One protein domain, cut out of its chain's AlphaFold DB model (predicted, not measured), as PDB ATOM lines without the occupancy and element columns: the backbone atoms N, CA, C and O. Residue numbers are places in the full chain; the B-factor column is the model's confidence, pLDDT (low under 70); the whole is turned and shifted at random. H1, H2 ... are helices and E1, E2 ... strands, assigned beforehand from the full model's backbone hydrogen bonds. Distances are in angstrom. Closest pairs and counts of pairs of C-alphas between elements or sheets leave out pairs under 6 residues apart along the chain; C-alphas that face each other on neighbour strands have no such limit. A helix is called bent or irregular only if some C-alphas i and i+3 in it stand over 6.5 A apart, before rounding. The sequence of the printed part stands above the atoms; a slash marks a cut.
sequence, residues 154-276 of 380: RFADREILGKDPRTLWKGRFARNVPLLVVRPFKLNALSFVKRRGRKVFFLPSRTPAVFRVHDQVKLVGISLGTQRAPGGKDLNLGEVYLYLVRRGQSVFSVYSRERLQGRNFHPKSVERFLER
ATOM      1  N   ARG A 154       9.813   8.842  30.156       58.56
ATOM      2  CA  ARG A 154       9.893  10.182  30.744       58.56
ATOM      3  C   ARG A 154       9.120  11.264  29.981       58.56
ATOM      4  O   ARG A 154       8.873  12.318  30.570       58.56
ATOM      5  N   PHE A 155       8.737  11.013  28.727       61.38
ATOM      6  CA  PHE A 155       8.050  11.981  27.858       61.38
ATOM      7  C   PHE A 155       6.715  11.478  27.309       61.38
ATOM      8  O   PHE A 155       5.846  12.293  27.000       61.38
ATOM      9  N   ALA A 156       6.518  10.157  27.220       60.81
ATOM     10  CA  ALA A 156       5.321   9.572  26.622       60.81
ATOM     11  C   ALA A 156       4.021  10.077  27.277       60.81
ATOM     12  O   ALA A 156       3.045  10.366  26.594       60.81
ATOM     13  N   ASP A 157       3.996  10.239  28.598       64.12
ATOM     14  CA  ASP A 157       2.795  10.656  29.318       64.12
ATOM     15  C   ASP A 157       2.441  12.143  29.099       64.12
ATOM     16  O   ASP A 157       1.268  12.464  28.905       64.12
ATOM     17  N   ARG A 158       3.433  13.046  29.078       69.56
ATOM     18  CA  ARG A 158       3.244  14.508  28.914       69.56
ATOM     19  C   ARG A 158       2.598  14.879  27.589       69.56
ATOM     20  O   ARG A 158       1.804  15.814  27.510       69.56
ATOM     21  N   GLU A 159       2.955  14.116  26.575       68.50
ATOM     22  CA  GLU A 159       2.626  14.416  25.196       68.50
ATOM     23  C   GLU A 159       1.337  13.754  24.718       68.50
ATOM     24  O   GLU A 159       0.786  14.117  23.682       68.50
ATOM     25  N   ILE A 160       0.840  12.779  25.477       75.31
ATOM     26  CA  ILE A 160      -0.335  11.988  25.109       75.31
ATOM     27  C   ILE A 160      -1.513  12.330  26.018       75.31
ATOM     28  O   ILE A 160      -2.647  12.475  25.558       75.31
ATOM     29  N   LEU A 161      -1.269  12.459  27.324       82.25
ATOM     30  CA  LEU A 161      -2.340  12.572  28.304       82.25
ATOM     31  C   LEU A 161      -2.962  13.968  28.307       82.25
ATOM     32  O   LEU A 161      -2.283  14.983  28.437       82.25
ATOM     33  N   GLY A 162      -4.291  14.008  28.198       77.62
ATOM     34  CA  GLY A 162      -5.066  15.251  28.198       77.62
ATOM     35  C   GLY A 162      -5.016  16.038  26.883       77.62
ATOM     36  O   GLY A 162      -5.590  17.120  26.819       77.62
ATOM     37  N   LYS A 163      -4.362  15.512  25.840       84.06
ATOM     38  CA  LYS A 163      -4.351  16.106  24.494       84.06
ATOM     39  C   LYS A 163      -5.527  15.603  23.653       84.06
ATOM     40  O   LYS A 163      -6.090  14.545  23.929       84.06
ATOM     41  N   ASP A 164      -5.872  16.352  22.603       89.12
ATOM     42  CA  ASP A 164      -6.916  15.955  21.653       89.12
ATOM     43  C   ASP A 164      -6.511  14.682  20.871       89.12
ATOM     44  O   ASP A 164      -5.525  14.707  20.122       89.12
ATOM     45  N   PRO A 165      -7.270  13.573  20.978       90.88
ATOM     46  CA  PRO A 165      -6.925  12.308  20.331       90.88
ATOM     47  C   PRO A 165      -6.848  12.397  18.802       90.88
ATOM     48  O   PRO A 165      -6.039  11.704  18.181       90.88
ATOM     49  N   ARG A 166      -7.672  13.248  18.171       88.62
ATOM     50  CA  ARG A 166      -7.676  13.410  16.707       88.62
ATOM     51  C   ARG A 166      -6.387  14.059  16.216       88.62
ATOM     52  O   ARG A 166      -5.817  13.594  15.226       88.62
ATOM     53  N   THR A 167      -5.924  15.089  16.917       84.06
ATOM     54  CA  THR A 167      -4.650  15.765  16.649       84.06
ATOM     55  C   THR A 167      -3.477  14.802  16.810       84.06
ATOM     56  O   THR A 167      -2.635  14.706  15.919       84.06
ATOM     57  N   LEU A 168      -3.466  14.008  17.886       83.75
ATOM     58  CA  LEU A 168      -2.434  12.992  18.104       83.75
ATOM     59  C   LEU A 168      -2.395  11.946  16.981       83.75
ATOM     60  O   LEU A 168      -1.320  11.597  16.498       83.75
ATOM     61  N   TRP A 169      -3.559  11.467  16.537       84.56
ATOM     62  CA  TRP A 169      -3.656  10.461  15.476       84.56
ATOM     63  C   TRP A 169      -3.182  10.969  14.116       84.56
ATOM     64  O   TRP A 169      -2.484  10.246  13.409       84.56
ATOM     65  N   LYS A 170      -3.584  12.187  13.730       79.25
ATOM     66  CA  LYS A 170      -3.260  12.770  12.417       79.25
ATOM     67  C   LYS A 170      -1.878  13.415  12.354       79.25
ATOM     68  O   LYS A 170      -1.329  13.520  11.264       79.25
ATOM     69  N   GLY A 171      -1.348  13.864  13.488       76.31
ATOM     70  CA  GLY A 171      -0.018  14.454  13.600       76.31
ATOM     71  C   GLY A 171       0.993  13.426  14.094       76.31
ATOM     72  O   GLY A 171       1.505  12.613  13.324       76.31
ATOM     73  N   ARG A 172       1.254  13.445  15.404       74.25
ATOM     74  CA  ARG A 172       2.351  12.716  16.066       74.25
ATOM     75  C   ARG A 172       2.401  11.220  15.749       74.25
ATOM     76  O   ARG A 172       3.471  10.678  15.479       74.25
ATOM     77  N   PHE A 173       1.250  10.551  15.765       78.88
ATOM     78  CA  PHE A 173       1.148   9.104  15.570       78.88
ATOM     79  C   PHE A 173       0.620   8.728  14.189       78.88
ATOM     80  O   PHE A 173       0.188   7.592  13.999       78.88
ATOM     81  N   ALA A 174       0.661   9.634  13.208       75.56
ATOM     82  CA  ALA A 174       0.198   9.343  11.852       75.56
ATOM     83  C   ALA A 174       0.913   8.123  11.257       75.56
ATOM     84  O   ALA A 174       0.263   7.233  10.708       75.56
ATOM     85  N   ARG A 175       2.236   8.049  11.462       75.75
ATOM     86  CA  ARG A 175       3.126   7.012  10.916       75.75
ATOM     87  C   ARG A 175       3.162   5.704  11.714       75.75
ATOM     88  O   ARG A 175       3.718   4.723  11.236       75.75
ATOM     89  N   ASN A 176       2.584   5.672  12.914       79.56
ATOM     90  CA  ASN A 176       2.499   4.447  13.710       79.56
ATOM     91  C   ASN A 176       1.568   3.433  13.032       79.56
ATOM     92  O   ASN A 176       0.541   3.820  12.456       79.56
ATOM     93  N   VAL A 177       1.904   2.150  13.130       84.62
ATOM     94  CA  VAL A 177       1.168   1.049  12.512       84.62
ATOM     95  C   VAL A 177      -0.107   0.789  13.318       84.62
ATOM     96  O   VAL A 177      -0.039   0.465  14.505       84.62
ATOM     97  N   PRO A 178      -1.299   0.916  12.709       90.38
ATOM     98  CA  PRO A 178      -2.531   0.554  13.385       90.38
ATOM     99  C   PRO A 178      -2.699  -0.969  13.449       90.38
ATOM    100  O   PRO A 178      -2.565  -1.682  12.454       90.38
ATOM    101  N   LEU A 179      -3.076  -1.453  14.625       93.31
ATOM    102  CA  LEU A 179      -3.562  -2.805  14.865       93.31
ATOM    103  C   LEU A 179      -5.049  -2.859  14.523       93.31
ATOM    104  O   LEU A 179      -5.844  -2.074  15.045       93.31
ATOM    105  N   LEU A 180      -5.432  -3.785  13.652       90.69
ATOM    106  CA  LEU A 180      -6.797  -3.865  13.132       90.69
ATOM    107  C   LEU A 180      -7.592  -4.899  13.911       90.69
ATOM    108  O   LEU A 180      -7.243  -6.078  13.889       90.69
ATOM    109  N   VAL A 181      -8.660  -4.486  14.586       92.62
ATOM    110  CA  VAL A 181      -9.494  -5.396  15.379       92.62
ATOM    111  C   VAL A 181     -10.332  -6.284  14.458       92.62
ATOM    112  O   VAL A 181     -11.064  -5.791  13.599       92.62
ATOM    113  N   VAL A 182     -10.255  -7.601  14.661       89.62
ATOM    114  CA  VAL A 182     -11.039  -8.610  13.913       89.62
ATOM    115  C   VAL A 182     -11.995  -9.398  14.802       89.62
ATOM    116  O   VAL A 182     -12.947  -9.996  14.312       89.62
ATOM    117  N   ARG A 183     -11.779  -9.377  16.121       90.44
ATOM    118  CA  ARG A 183     -12.673  -9.973  17.117       90.44
ATOM    119  C   ARG A 183     -13.012  -8.916  18.164       90.44
ATOM    120  O   ARG A 183     -12.082  -8.306  18.680       90.44
ATOM    121  N   PRO A 184     -14.292  -8.690  18.505       94.12
ATOM    122  CA  PRO A 184     -14.651  -7.714  19.527       94.12
ATOM    123  C   PRO A 184     -14.150  -8.149  20.911       94.12
ATOM    124  O   PRO A 184     -14.154  -9.336  21.242       94.12
ATOM    125  N   PHE A 185     -13.737  -7.185  21.732       96.94
ATOM    126  CA  PHE A 185     -13.284  -7.422  23.107       96.94
ATOM    127  C   PHE A 185     -13.474  -6.177  23.981       96.94
ATOM    128  O   PHE A 185     -13.838  -5.101  23.499       96.94
ATOM    129  N   LYS A 186     -13.255  -6.329  25.289       97.00
ATOM    130  CA  LYS A 186     -13.350  -5.247  26.274       97.00
ATOM    131  C   LYS A 186     -12.093  -5.200  27.134       97.00
ATOM    132  O   LYS A 186     -11.481  -6.242  27.338       97.00
ATOM    133  N   LEU A 187     -11.757  -4.017  27.641       95.88
ATOM    134  CA  LEU A 187     -10.723  -3.805  28.662       95.88
ATOM    135  C   LEU A 187     -11.279  -2.949  29.797       95.88
ATOM    136  O   LEU A 187     -12.108  -2.062  29.553       95.88
ATOM    137  N   ASN A 188     -10.766  -3.128  31.013       96.25
ATOM    138  CA  ASN A 188     -11.014  -2.174  32.088       96.25
ATOM    139  C   ASN A 188     -10.303  -0.859  31.769       96.25
ATOM    140  O   ASN A 188      -9.072  -0.792  31.671       96.25
ATOM    141  N   ALA A 189     -11.096   0.190  31.573       95.19
ATOM    142  CA  ALA A 189     -10.591   1.501  31.216       95.19
ATOM    143  C   ALA A 189     -10.247   2.316  32.464       95.19
ATOM    144  O   ALA A 189     -10.883   2.209  33.514       95.19
ATOM    145  N   LEU A 190      -9.259   3.184  32.316       95.31
ATOM    146  CA  LEU A 190      -8.909   4.221  33.266       95.31
ATOM    147  C   LEU A 190      -9.218   5.589  32.656       95.31
ATOM    148  O   LEU A 190      -9.131   5.782  31.446       95.31
ATOM    149  N   SER A 191      -9.546   6.551  33.510       93.00
ATOM    150  CA  SER A 191      -9.663   7.964  33.159       93.00
ATOM    151  C   SER A 191      -8.432   8.705  33.660       93.00
ATOM    152  O   SER A 191      -8.084   8.606  34.838       93.00
ATOM    153  N   PHE A 192      -7.772   9.445  32.771       91.94
ATOM    154  CA  PHE A 192      -6.712  10.365  33.167       91.94
ATOM    155  C   PHE A 192      -7.314  11.527  33.960       91.94
ATOM    156  O   PHE A 192      -8.303  12.117  33.534       91.94
ATOM    157  N   VAL A 193      -6.718  11.843  35.111       91.06
ATOM    158  CA  VAL A 193      -7.180  12.937  35.975       91.06
ATOM    159  C   VAL A 193      -6.271  14.144  35.840       91.06
ATOM    160  O   VAL A 193      -6.719  15.230  35.494       91.06
ATOM    161  N   LYS A 194      -4.994  13.965  36.191       89.25
ATOM    162  CA  LYS A 194      -3.989  15.026  36.177       89.25
ATOM    163  C   LYS A 194      -2.593  14.466  36.376       89.25
ATOM    164  O   LYS A 194      -2.404  13.343  36.842       89.25
ATOM    165  N   ARG A 195      -1.609  15.323  36.142       85.06
ATOM    166  CA  ARG A 195      -0.219  15.106  36.529       85.06
ATOM    167  C   ARG A 195       0.137  15.996  37.725       85.06
ATOM    168  O   ARG A 195      -0.276  17.151  37.779       85.06
ATOM    169  N   ARG A 196       0.908  15.474  38.686       84.44
ATOM    170  CA  ARG A 196       1.489  16.258  39.795       84.44
ATOM    171  C   ARG A 196       2.947  15.847  39.998       84.44
ATOM    172  O   ARG A 196       3.233  14.728  40.425       84.44
ATOM    173  N   GLY A 197       3.874  16.745  39.670       81.69
ATOM    174  CA  GLY A 197       5.308  16.454  39.676       81.69
ATOM    175  C   GLY A 197       5.673  15.350  38.674       81.69
ATOM    176  O   GLY A 197       5.478  15.499  37.463       81.69
ATOM    177  N   ARG A 198       6.209  14.231  39.181       79.00
ATOM    178  CA  ARG A 198       6.544  13.032  38.388       79.00
ATOM    179  C   ARG A 198       5.422  11.987  38.335       79.00
ATOM    180  O   ARG A 198       5.561  11.013  37.611       79.00
ATOM    181  N   LYS A 199       4.333  12.168  39.093       87.19
ATOM    182  CA  LYS A 199       3.239  11.191  39.179       87.19
ATOM    183  C   LYS A 199       2.098  11.532  38.224       87.19
ATOM    184  O   LYS A 199       1.698  12.697  38.114       87.19
ATOM    185  N   VAL A 200       1.537  10.495  37.612       89.38
ATOM    186  CA  VAL A 200       0.404  10.565  36.686       89.38
ATOM    187  C   VAL A 200      -0.795   9.884  37.325       89.38
ATOM    188  O   VAL A 200      -0.735   8.700  37.648       89.38
ATOM    189  N   PHE A 201      -1.876  10.630  37.531       91.94
ATOM    190  CA  PHE A 201      -3.037  10.138  38.260       91.94
ATOM    191  C   PHE A 201      -4.129   9.640  37.324       91.94
ATOM    192  O   PHE A 201      -4.570  10.357  36.421       91.94
ATOM    193  N   PHE A 202      -4.607   8.436  37.616       94.00
ATOM    194  CA  PHE A 202      -5.721   7.788  36.948       94.00
ATOM    195  C   PHE A 202      -6.800   7.396  37.957       94.00
ATOM    196  O   PHE A 202      -6.525   7.143  39.133       94.00
ATOM    197  N   LEU A 203      -8.034   7.310  37.472       93.31
ATOM    198  CA  LEU A 203      -9.155   6.717  38.192       93.31
ATOM    199  C   LEU A 203      -9.761   5.580  37.367       93.31
ATOM    200  O   LEU A 203      -9.794   5.687  36.140       93.31
ATOM    201  N   PRO A 204     -10.261   4.508  38.003       91.56
ATOM    202  CA  PRO A 204     -11.050   3.499  37.313       91.56
ATOM    203  C   PRO A 204     -12.238   4.141  36.595       91.56
ATOM    204  O   PRO A 204     -13.007   4.893  37.199       91.56
ATOM    205  N   SER A 205     -12.385   3.854  35.304       91.88
ATOM    206  CA  SER A 205     -13.613   4.177  34.586       91.88
ATOM    207  C   SER A 205     -14.735   3.270  35.083       91.88
ATOM    208  O   SER A 205     -14.517   2.087  35.343       91.88
ATOM    209  N   ARG A 206     -15.957   3.804  35.168       88.75
ATOM    210  CA  ARG A 206     -17.155   3.002  35.476       88.75
ATOM    211  C   ARG A 206     -17.565   2.105  34.310       88.75
ATOM    212  O   ARG A 206     -18.250   1.111  34.511       88.75
ATOM    213  N   THR A 207     -17.165   2.470  33.096       91.88
ATOM    214  CA  THR A 207     -17.491   1.746  31.871       91.88
ATOM    215  C   THR A 207     -16.226   1.166  31.242       91.88
ATOM    216  O   THR A 207     -15.239   1.892  31.068       91.88
ATOM    217  N   PRO A 208     -16.225  -0.133  30.888       93.50
ATOM    218  CA  PRO A 208     -15.109  -0.735  30.173       93.50
ATOM    219  C   PRO A 208     -15.005  -0.158  28.758       93.50
ATOM    220  O   PRO A 208     -16.013   0.181  28.129       93.50
ATOM    221  N   ALA A 209     -13.784  -0.094  28.229       95.56
ATOM    222  CA  ALA A 209     -13.564   0.266  26.835       95.56
ATOM    223  C   ALA A 209     -13.941  -0.919  25.942       95.56
ATOM    224  O   ALA A 209     -13.451  -2.029  26.143       95.56
ATOM    225  N   VAL A 210     -14.810  -0.681  24.959       96.62
ATOM    226  CA  VAL A 210     -15.289  -1.706  24.022       96.62
ATOM    227  C   VAL A 210     -14.645  -1.498  22.660       96.62
ATOM    228  O   VAL A 210     -14.834  -0.446  22.044       96.62
ATOM    229  N   PHE A 211     -13.962  -2.532  22.180       96.56
ATOM    230  CA  PHE A 211     -13.333  -2.596  20.866       96.56
ATOM    231  C   PHE A 211     -14.202  -3.438  19.933       96.56
ATOM    232  O   PHE A 211     -14.625  -4.545  20.280       96.56
ATOM    233  N   ARG A 212     -14.500  -2.890  18.760       93.19
ATOM    234  CA  ARG A 212     -15.357  -3.482  17.730       93.19
ATOM    235  C   ARG A 212     -14.513  -3.906  16.539       93.19
ATOM    236  O   ARG A 212     -13.415  -3.401  16.337       93.19
ATOM    237  N   VAL A 213     -15.047  -4.826  15.744       87.44
ATOM    238  CA  VAL A 213     -14.450  -5.191  14.456       87.44
ATOM    239  C   VAL A 213     -14.262  -3.921  13.617       87.44
ATOM    240  O   VAL A 213     -15.121  -3.040  13.647       87.44
ATOM    241  N   HIS A 214     -13.134  -3.834  12.914       84.31
ATOM    242  CA  HIS A 214     -12.681  -2.672  12.134       84.31
ATOM    243  C   HIS A 214     -12.205  -1.457  12.941       84.31
ATOM    244  O   HIS A 214     -11.738  -0.491  12.338       84.31
ATOM    245  N   ASP A 215     -12.228  -1.494  14.279       92.19
ATOM    246  CA  ASP A 215     -11.506  -0.480  15.047       92.19
ATOM    247  C   ASP A 215     -10.004  -0.564  14.718       92.19
ATOM    248  O   ASP A 215      -9.414  -1.650  14.654       92.19
ATOM    249  N   GLN A 216      -9.379   0.597  14.532       93.19
ATOM    250  CA  GLN A 216      -7.934   0.725  14.363       93.19
ATOM    251  C   GLN A 216      -7.334   1.192  15.684       93.19
ATOM    252  O   GLN A 216      -7.741   2.221  16.227       93.19
ATOM    253  N   VAL A 217      -6.358   0.454  16.205       95.12
ATOM    254  CA  VAL A 217      -5.768   0.715  17.519       95.12
ATOM    255  C   VAL A 217      -4.278   0.973  17.375       95.12
ATOM    256  O   VAL A 217      -3.554   0.153  16.825       95.12
ATOM    257  N   LYS A 218      -3.800   2.097  17.899       91.75
ATOM    258  CA  LYS A 218      -2.369   2.393  18.015       91.75
ATOM    259  C   LYS A 218      -1.992   2.343  19.486       91.75
ATOM    260  O   LYS A 218      -2.605   3.035  20.300       91.75
ATOM    261  N   LEU A 219      -1.000   1.529  19.836       89.50
ATOM    262  CA  LEU A 219      -0.306   1.686  21.110       89.50
ATOM    263  C   LEU A 219       0.590   2.915  20.956       89.50
ATOM    264  O   LEU A 219       1.341   2.986  19.993       89.50
ATOM    265  N   VAL A 220       0.447   3.905  21.831       83.94
ATOM    266  CA  VAL A 220       1.139   5.199  21.674       83.94
ATOM    267  C   VAL A 220       2.095   5.510  22.816       83.94
ATOM    268  O   VAL A 220       2.949   6.379  22.683       83.94
ATOM    269  N   GLY A 221       1.990   4.789  23.931       82.31
ATOM    270  CA  GLY A 221       2.898   4.956  25.055       82.31
ATOM    271  C   GLY A 221       2.546   4.080  26.247       82.31
ATOM    272  O   GLY A 221       1.538   3.368  26.256       82.31
ATOM    273  N   ILE A 222       3.399   4.155  27.262       85.81
ATOM    274  CA  ILE A 222       3.218   3.526  28.567       85.81
ATOM    275  C   ILE A 222       3.554   4.584  29.619       85.81
ATOM    276  O   ILE A 222       4.486   5.364  29.444       85.81
ATOM    277  N   SER A 223       2.786   4.622  30.702       87.00
ATOM    278  CA  SER A 223       3.042   5.486  31.853       87.00
ATOM    279  C   SER A 223       3.001   4.671  33.138       87.00
ATOM    280  O   SER A 223       2.229   3.723  33.247       87.00
ATOM    281  N   LEU A 224       3.755   5.081  34.156       88.88
ATOM    282  CA  LEU A 224       3.554   4.580  35.516       88.88
ATOM    283  C   LEU A 224       2.369   5.318  36.153       88.88
ATOM    284  O   LEU A 224       2.432   6.521  36.414       88.88
ATOM    285  N   GLY A 225       1.259   4.609  36.338       90.69
ATOM    286  CA  GLY A 225       0.014   5.161  36.856       90.69
ATOM    287  C   GLY A 225      -0.026   5.204  38.380       90.69
ATOM    288  O   GLY A 225       0.468   4.321  39.073       90.69
ATOM    289  N   THR A 226      -0.670   6.231  38.918       93.38
ATOM    290  CA  THR A 226      -0.979   6.377  40.344       93.38
ATOM    291  C   THR A 226      -2.485   6.555  40.512       93.38
ATOM    292  O   THR A 226      -3.123   7.234  39.713       93.38
ATOM    293  N   GLN A 227      -3.065   5.991  41.561       92.12
ATOM    294  CA  GLN A 227      -4.438   6.255  41.977       92.12
ATOM    295  C   GLN A 227      -4.419   6.912  43.350       92.12
ATOM    296  O   GLN A 227      -3.694   6.482  44.242       92.12
ATOM    297  N   ARG A 228      -5.237   7.944  43.550       83.88
ATOM    298  CA  ARG A 228      -5.411   8.519  44.885       83.88
ATOM    299  C   ARG A 228      -6.412   7.664  45.658       83.88
ATOM    300  O   ARG A 228      -7.567   7.578  45.240       83.88
ATOM    301  N   ALA A 229      -5.985   7.023  46.743       74.00
ATOM    302  CA  ALA A 229      -6.898   6.249  47.573       74.00
ATOM    303  C   ALA A 229      -7.772   7.180  48.440       74.00
ATOM    304  O   ALA A 229      -7.307   8.252  48.860       74.00
ATOM    305  N   PRO A 230      -9.018   6.779  48.754       62.62
ATOM    306  CA  PRO A 230      -9.774   7.377  49.850       62.62
ATOM    307  C   PRO A 230      -8.936   7.263  51.135       62.62
ATOM    308  O   PRO A 230      -8.505   6.171  51.488       62.62
ATOM    309  N   GLY A 231      -8.617   8.387  51.786       70.44
ATOM    310  CA  GLY A 231      -7.689   8.428  52.932       70.44
ATOM    311  C   GLY A 231      -6.297   9.005  52.634       70.44
ATOM    312  O   GLY A 231      -5.441   9.040  53.511       70.44
ATOM    313  N   GLY A 232      -6.053   9.494  51.412       72.50
ATOM    314  CA  GLY A 232      -4.932  10.399  51.116       72.50
ATOM    315  C   GLY A 232      -3.596   9.741  50.762       72.50
ATOM    316  O   GLY A 232      -2.681  10.454  50.350       72.50
ATOM    317  N   LYS A 233      -3.485   8.410  50.848       84.00
ATOM    318  CA  LYS A 233      -2.309   7.666  50.371       84.00
ATOM    319  C   LYS A 233      -2.410   7.392  48.867       84.00
ATOM    320  O   LYS A 233      -3.446   6.968  48.360       84.00
ATOM    321  N   ASP A 234      -1.319   7.641  48.151       88.81
ATOM    322  CA  ASP A 234      -1.206   7.332  46.726       88.81
ATOM    323  C   ASP A 234      -0.939   5.828  46.540       88.81
ATOM    324  O   ASP A 234       0.037   5.302  47.073       88.81
ATOM    325  N   LEU A 235      -1.777   5.148  45.758       89.44
ATOM    326  CA  LEU A 235      -1.601   3.755  45.349       89.44
ATOM    327  C   LEU A 235      -0.899   3.700  43.987       89.44
ATOM    328  O   LEU A 235      -1.325   4.356  43.035       89.44
ATOM    329  N   ASN A 236       0.156   2.896  43.868       90.62
ATOM    330  CA  ASN A 236       0.805   2.652  42.582       90.62
ATOM    331  C   ASN A 236      -0.027   1.656  41.755       90.62
ATOM    332  O   ASN A 236      -0.299   0.546  42.211       90.62
ATOM    333  N   LEU A 237      -0.422   2.045  40.542       90.88
ATOM    334  CA  LEU A 237      -1.139   1.175  39.604       90.88
ATOM    335  C   LEU A 237      -0.184   0.326  38.748       90.88
ATOM    336  O   LEU A 237      -0.621  -0.640  38.121       90.88
ATOM    337  N   GLY A 238       1.108   0.656  38.716       91.12
ATOM    338  CA  GLY A 238       2.071   0.062  37.791       91.12
ATOM    339  C   GLY A 238       1.934   0.642  36.382       91.12
ATOM    340  O   GLY A 238       1.581   1.810  36.217       91.12
ATOM    341  N   GLU A 239       2.229  -0.163  35.362       90.81
ATOM    342  CA  GLU A 239       2.140   0.264  33.962       90.81
ATOM    343  C   GLU A 239       0.687   0.495  33.521       90.81
ATOM    344  O   GLU A 239      -0.200  -0.337  33.720       90.81
ATOM    345  N   VAL A 240       0.464   1.638  32.881       92.38
ATOM    346  CA  VAL A 240      -0.769   2.007  32.192       92.38
ATOM    347  C   VAL A 240      -0.429   2.204  30.722       92.38
ATOM    348  O   VAL A 240       0.327   3.107  30.360       92.38
ATOM    349  N   TYR A 241      -0.997   1.351  29.880       92.31
ATOM    350  CA  TYR A 241      -0.893   1.417  28.434       92.31
ATOM    351  C   TYR A 241      -1.814   2.506  27.895       92.31
ATOM    352  O   TYR A 241      -2.979   2.623  28.296       92.31
ATOM    353  N   LEU A 242      -1.266   3.308  26.989       91.44
ATOM    354  CA  LEU A 242      -1.944   4.424  26.354       91.44
ATOM    355  C   LEU A 242      -2.257   4.026  24.914       91.44
ATOM    356  O   LEU A 242      -1.345   3.800  24.114       91.44
ATOM    357  N   TYR A 243      -3.540   3.931  24.592       93.62
ATOM    358  CA  TYR A 243      -4.019   3.556  23.269       93.62
ATOM    359  C   TYR A 243      -4.765   4.721  22.626       93.62
ATOM    360  O   TYR A 243      -5.558   5.397  23.284       93.62
ATOM    361  N   LEU A 244      -4.573   4.905  21.323       93.69
ATOM    362  CA  LEU A 244      -5.496   5.667  20.490       93.69
ATOM    363  C   LEU A 244      -6.333   4.696  19.675       93.69
ATOM    364  O   LEU A 244      -5.801   3.783  19.043       93.69
ATOM    365  N   VAL A 245      -7.642   4.909  19.682       95.62
ATOM    366  CA  VAL A 245      -8.600   4.088  18.951       95.62
ATOM    367  C   VAL A 245      -9.313   4.967  17.949       95.62
ATOM    368  O   VAL A 245      -9.888   5.993  18.313       95.62
ATOM    369  N   ARG A 246      -9.300   4.546  16.689       94.75
ATOM    370  CA  ARG A 246     -10.095   5.142  15.626       94.75
ATOM    371  C   ARG A 246     -11.233   4.202  15.248       94.75
ATOM    372  O   ARG A 246     -11.008   3.037  14.928       94.75
ATOM    373  N   ARG A 247     -12.447   4.750  15.255       89.75
ATOM    374  CA  ARG A 247     -13.685   4.110  14.805       89.75
ATOM    375  C   ARG A 247     -14.358   5.024  13.792       89.75
ATOM    376  O   ARG A 247     -14.912   6.064  14.164       89.75
ATOM    377  N   GLY A 248     -14.270   4.661  12.515       82.19
ATOM    378  CA  GLY A 248     -14.660   5.540  11.416       82.19
ATOM    379  C   GLY A 248     -13.943   6.892  11.515       82.19
ATOM    380  O   GLY A 248     -12.715   6.971  11.456       82.19
ATOM    381  N   GLN A 249     -14.712   7.963  11.723       79.56
ATOM    382  CA  GLN A 249     -14.199   9.338  11.822       79.56
ATOM    383  C   GLN A 249     -13.903   9.805  13.256       79.56
ATOM    384  O   GLN A 249     -13.397  10.911  13.481       79.56
ATOM    385  N   SER A 250     -14.224   8.981  14.248       89.38
ATOM    386  CA  SER A 250     -13.992   9.299  15.652       89.38
ATOM    387  C   SER A 250     -12.673   8.702  16.110       89.38
ATOM    388  O   SER A 250     -12.396   7.533  15.856       89.38
ATOM    389  N   VAL A 251     -11.876   9.507  16.809       93.81
ATOM    390  CA  VAL A 251     -10.655   9.066  17.481       93.81
ATOM    391  C   VAL A 251     -10.806   9.386  18.957       93.81
ATOM    392  O   VAL A 251     -11.231  10.491  19.296       93.81
ATOM    393  N   PHE A 252     -10.480   8.434  19.820       93.94
ATOM    394  CA  PHE A 252     -10.531   8.597  21.269       93.94
ATOM    395  C   PHE A 252      -9.387   7.836  21.939       93.94
ATOM    396  O   PHE A 252      -8.871   6.854  21.402       93.94
ATOM    397  N   SER A 253      -8.988   8.299  23.121       93.44
ATOM    398  CA  SER A 253      -7.958   7.640  23.919       93.44
ATOM    399  C   SER A 253      -8.570   6.567  24.811       93.44
ATOM    400  O   SER A 253      -9.637   6.762  25.394       93.44
ATOM    401  N   VAL A 254      -7.867   5.450  24.963       95.38
ATOM    402  CA  VAL A 254      -8.170   4.414  25.950       95.38
ATOM    403  C   VAL A 254      -6.927   4.196  26.798       95.38
ATOM    404  O   VAL A 254      -5.845   3.954  26.271       95.38
ATOM    405  N   TYR A 255      -7.087   4.258  28.116       94.81
ATOM    406  CA  TYR A 255      -6.021   3.966  29.070       94.81
ATOM    407  C   TYR A 255      -6.371   2.682  29.807       94.81
ATOM    408  O   TYR A 255      -7.499   2.538  30.276       94.81
ATOM    409  N   SER A 256      -5.440   1.739  29.911       95.81
ATOM    410  CA  SER A 256      -5.695   0.485  30.624       95.81
ATOM    411  C   SER A 256      -4.414  -0.109  31.190       95.81
ATOM    412  O   SER A 256      -3.332   0.107  30.657       95.81
ATOM    413  N   ARG A 257      -4.538  -0.885  32.266       95.12
ATOM    414  CA  ARG A 257      -3.453  -1.745  32.769       95.12
ATOM    415  C   ARG A 257      -3.370  -3.060  31.992       95.12
ATOM    416  O   ARG A 257      -2.384  -3.780  32.093       95.12
ATOM    417  N   GLU A 258      -4.416  -3.381  31.237       95.00
ATOM    418  CA  GLU A 258      -4.495  -4.598  30.447       95.00
ATOM    419  C   GLU A 258      -3.786  -4.426  29.102       95.00
ATOM    420  O   GLU A 258      -3.887  -3.390  28.434       95.00
ATOM    421  N   ARG A 259      -3.087  -5.488  28.698       94.25
ATOM    422  CA  ARG A 259      -2.428  -5.592  27.396       94.25
ATOM    423  C   ARG A 259      -3.412  -6.082  26.345       94.25
ATOM    424  O   ARG A 259      -4.204  -6.997  26.585       94.25
ATOM    425  N   LEU A 260      -3.305  -5.518  25.149       94.50
ATOM    426  CA  LEU A 260      -4.065  -5.966  23.988       94.50
ATOM    427  C   LEU A 260      -3.623  -7.376  23.580       94.50
ATOM    428  O   LEU A 260      -2.446  -7.626  23.363       94.50
ATOM    429  N   GLN A 261      -4.551  -8.321  23.449       93.81
ATOM    430  CA  GLN A 261      -4.204  -9.693  23.071       93.81
ATOM    431  C   GLN A 261      -4.065  -9.816  21.552       93.81
ATOM    432  O   GLN A 261      -5.011  -9.504  20.831       93.81
ATOM    433  N   GLY A 262      -2.927 -10.328  21.063       90.62
ATOM    434  CA  GLY A 262      -2.630 -10.426  19.623       90.62
ATOM    435  C   GLY A 262      -3.717 -11.138  18.809       90.62
ATOM    436  O   GLY A 262      -4.058 -10.697  17.717       90.62
ATOM    437  N   ARG A 263      -4.354 -12.162  19.394       92.06
ATOM    438  CA  ARG A 263      -5.465 -12.923  18.788       92.06
ATOM    439  C   ARG A 263      -6.717 -12.101  18.450       92.06
ATOM    440  O   ARG A 263      -7.579 -12.590  17.728       92.06
ATOM    441  N   ASN A 264      -6.862 -10.901  19.013       94.62
ATOM    442  CA  ASN A 264      -8.006 -10.027  18.738       94.62
ATOM    443  C   ASN A 264      -7.806  -9.181  17.470       94.62
ATOM    444  O   ASN A 264      -8.745  -8.515  17.023       94.62
ATOM    445  N   PHE A 265      -6.599  -9.204  16.899       94.00
ATOM    446  CA  PHE A 265      -6.197  -8.365  15.778       94.00
ATOM    447  C   PHE A 265      -5.890  -9.178  14.531       94.00
ATOM    448  O   PHE A 265      -5.606 -10.374  14.584       94.00
ATOM    449  N   HIS A 266      -5.929  -8.498  13.392       88.12
ATOM    450  CA  HIS A 266      -5.572  -9.086  12.117       88.12
ATOM    451  C   HIS A 266      -4.085  -9.499  12.120       88.12
ATOM    452  O   HIS A 266      -3.241  -8.626  12.368       88.12
ATOM    453  N   PRO A 267      -3.727 -10.758  11.794       87.06
ATOM    454  CA  PRO A 267      -2.347 -11.247  11.884       87.06
ATOM    455  C   PRO A 267      -1.332 -10.386  11.123       87.06
ATOM    456  O   PRO A 267      -0.327  -9.983  11.699       87.06
ATOM    457  N   LYS A 268      -1.642  -9.973   9.886       82.50
ATOM    458  CA  LYS A 268      -0.761  -9.085   9.101       82.50
ATOM    459  C   LYS A 268      -0.608  -7.684   9.702       82.50
ATOM    460  O   LYS A 268       0.366  -6.992   9.420       82.50
ATOM    461  N   SER A 269      -1.592  -7.200  10.467       87.81
ATOM    462  CA  SER A 269      -1.452  -5.914  11.174       87.81
ATOM    463  C   SER A 269      -0.525  -6.055  12.381       87.81
ATOM    464  O   SER A 269       0.294  -5.175  12.620       87.81
ATOM    465  N   VAL A 270      -0.584  -7.199  13.075       92.00
ATOM    466  CA  VAL A 270       0.321  -7.535  14.184       92.00
ATOM    467  C   VAL A 270       1.748  -7.729  13.680       92.00
ATOM    468  O   VAL A 270       2.670  -7.155  14.246       92.00
ATOM    469  N   GLU A 271       1.939  -8.482  12.600       89.56
ATOM    470  CA  GLU A 271       3.242  -8.676  11.955       89.56
ATOM    471  C   GLU A 271       3.861  -7.334  11.550       89.56
ATOM    472  O   GLU A 271       4.980  -7.021  11.951       89.56
ATOM    473  N   ARG A 272       3.099  -6.475  10.861       87.06
ATOM    474  CA  ARG A 272       3.566  -5.128  10.511       87.06
ATOM    475  C   ARG A 272       3.870  -4.274  11.727       87.06
ATOM    476  O   ARG A 272       4.874  -3.576  11.711       87.06
ATOM    477  N   PHE A 273       3.050  -4.322  12.771       90.12
ATOM    478  CA  PHE A 273       3.343  -3.617  14.016       90.12
ATOM    479  C   PHE A 273       4.670  -4.104  14.607       90.12
ATOM    480  O   PHE A 273       5.544  -3.310  14.941       90.12
ATOM    481  N   LEU A 274       4.894  -5.416  14.645       91.38
ATOM    482  CA  LEU A 274       6.166  -5.949  15.098       91.38
ATOM    483  C   LEU A 274       7.309  -5.487  14.193       91.38
ATOM    484  O   LEU A 274       8.354  -5.110  14.702       91.38
ATOM    485  N   GLU A 275       7.186  -5.498  12.876       87.31
ATOM    486  CA  GLU A 275       8.303  -5.206  11.970       87.31
ATOM    487  C   GLU A 275       8.589  -3.724  11.734       87.31
ATOM    488  O   GLU A 275       9.754  -3.327  11.607       87.31
ATOM    489  N   ARG A 276       7.530  -2.929  11.607       82.69
ATOM    490  CA  ARG A 276       7.542  -1.599  10.992       82.69
ATOM    491  C   ARG A 276       7.212  -0.488  11.961       82.69
ATOM    492  O   ARG A 276       7.466   0.658  11.601       82.69
TER     493      ARG A 276
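This is residues 154 to 276 of the 380 residues of an uncharacterized protein of Planctomycetes bacterium (UniProt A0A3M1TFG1). A strongly twisted sheet of five strands curls like part of a barrel and folds back on itself, the hairpin of E2 and E3 partly facing E6 and E7, with the long bent strand E5 as the hinge. Two short helices, H1 and H2, cover one face of this sheet, the two-stranded sheet of E1 and E4 lies near E7, and H3 lies off the large sheet, toward the end of the long axis opposite the turn between E5 and E6. The printed part has 123 residues, with named elements in the order H1 H2 E1 E2 E3 E4 E5 E6 E7 H3, class mixed. The large sheet has the order E2 E3 E5 E6 E7 and is mixed; the whole is compact, with a radius of gyration of the C-alphas of 14.6 A, yet elongated, spanning 47 by 27 by 26 A.

H1, residues 154 to 160, begins at C-alpha 154 (9.893, 10.182, 30.744); it is irregular, with C-alphas 154 and 157 7.3 A apart. H2 is residues 165 to 170, E1 185 to 187, E2 190 to 196 at 17.2 A, E3 199 to 204 at 16.3 A and E4 209 to 211. E5, residues 216 to 228, is 31.6 A long and bends by 72 degrees at residue 221. E6, residues 234 to 247, is 34.4 A long and bends by 65 degrees at residue 238. E7 is residues 250 to 256, at 19.3 A. H3, residues 267 to 276, is 13.8 A long and ends at C-alpha 276 (7.542, -1.599, 10.992).

E5, E6 and E7 form a meander, each strand the antiparallel neighbour of the one before, with N 223 and O 240 at 2.9 A and N 243 and O 254 at 2.9 A. E3 is parallel to E5, with N 202 and O 226 at 2.8 A, and antiparallel to E2, with N 193 and O 201 at 2.9 A. The closest C-alphas of the edge strands E2 and E7, those of Leu 190 and Tyr 255, are 5.1 A apart. E1 and E4 are antiparallel, with N 187 and O 209 at 3.0 A. H1 and H2 are on the same face of the large sheet; the closest C-alphas of H1 and E5, Ala 156 and Gly 221, are 5.4 A apart. H2 has a height over the sheet of 7.7 A. H3 is not on this sheet. In H2 and H3 every O i to N i+4 pair is within hydrogen-bond range, in H1 2 of 3.

The two C-alphas farthest apart, those of Gly 231 and Lys 268, are 47.7 A apart. The printed part has no cut; the link from H2 to E1, 14 residues, is long. Mean pLDDT of the printed part is 87.4, and residues 154 to 159 and 230 are under 70.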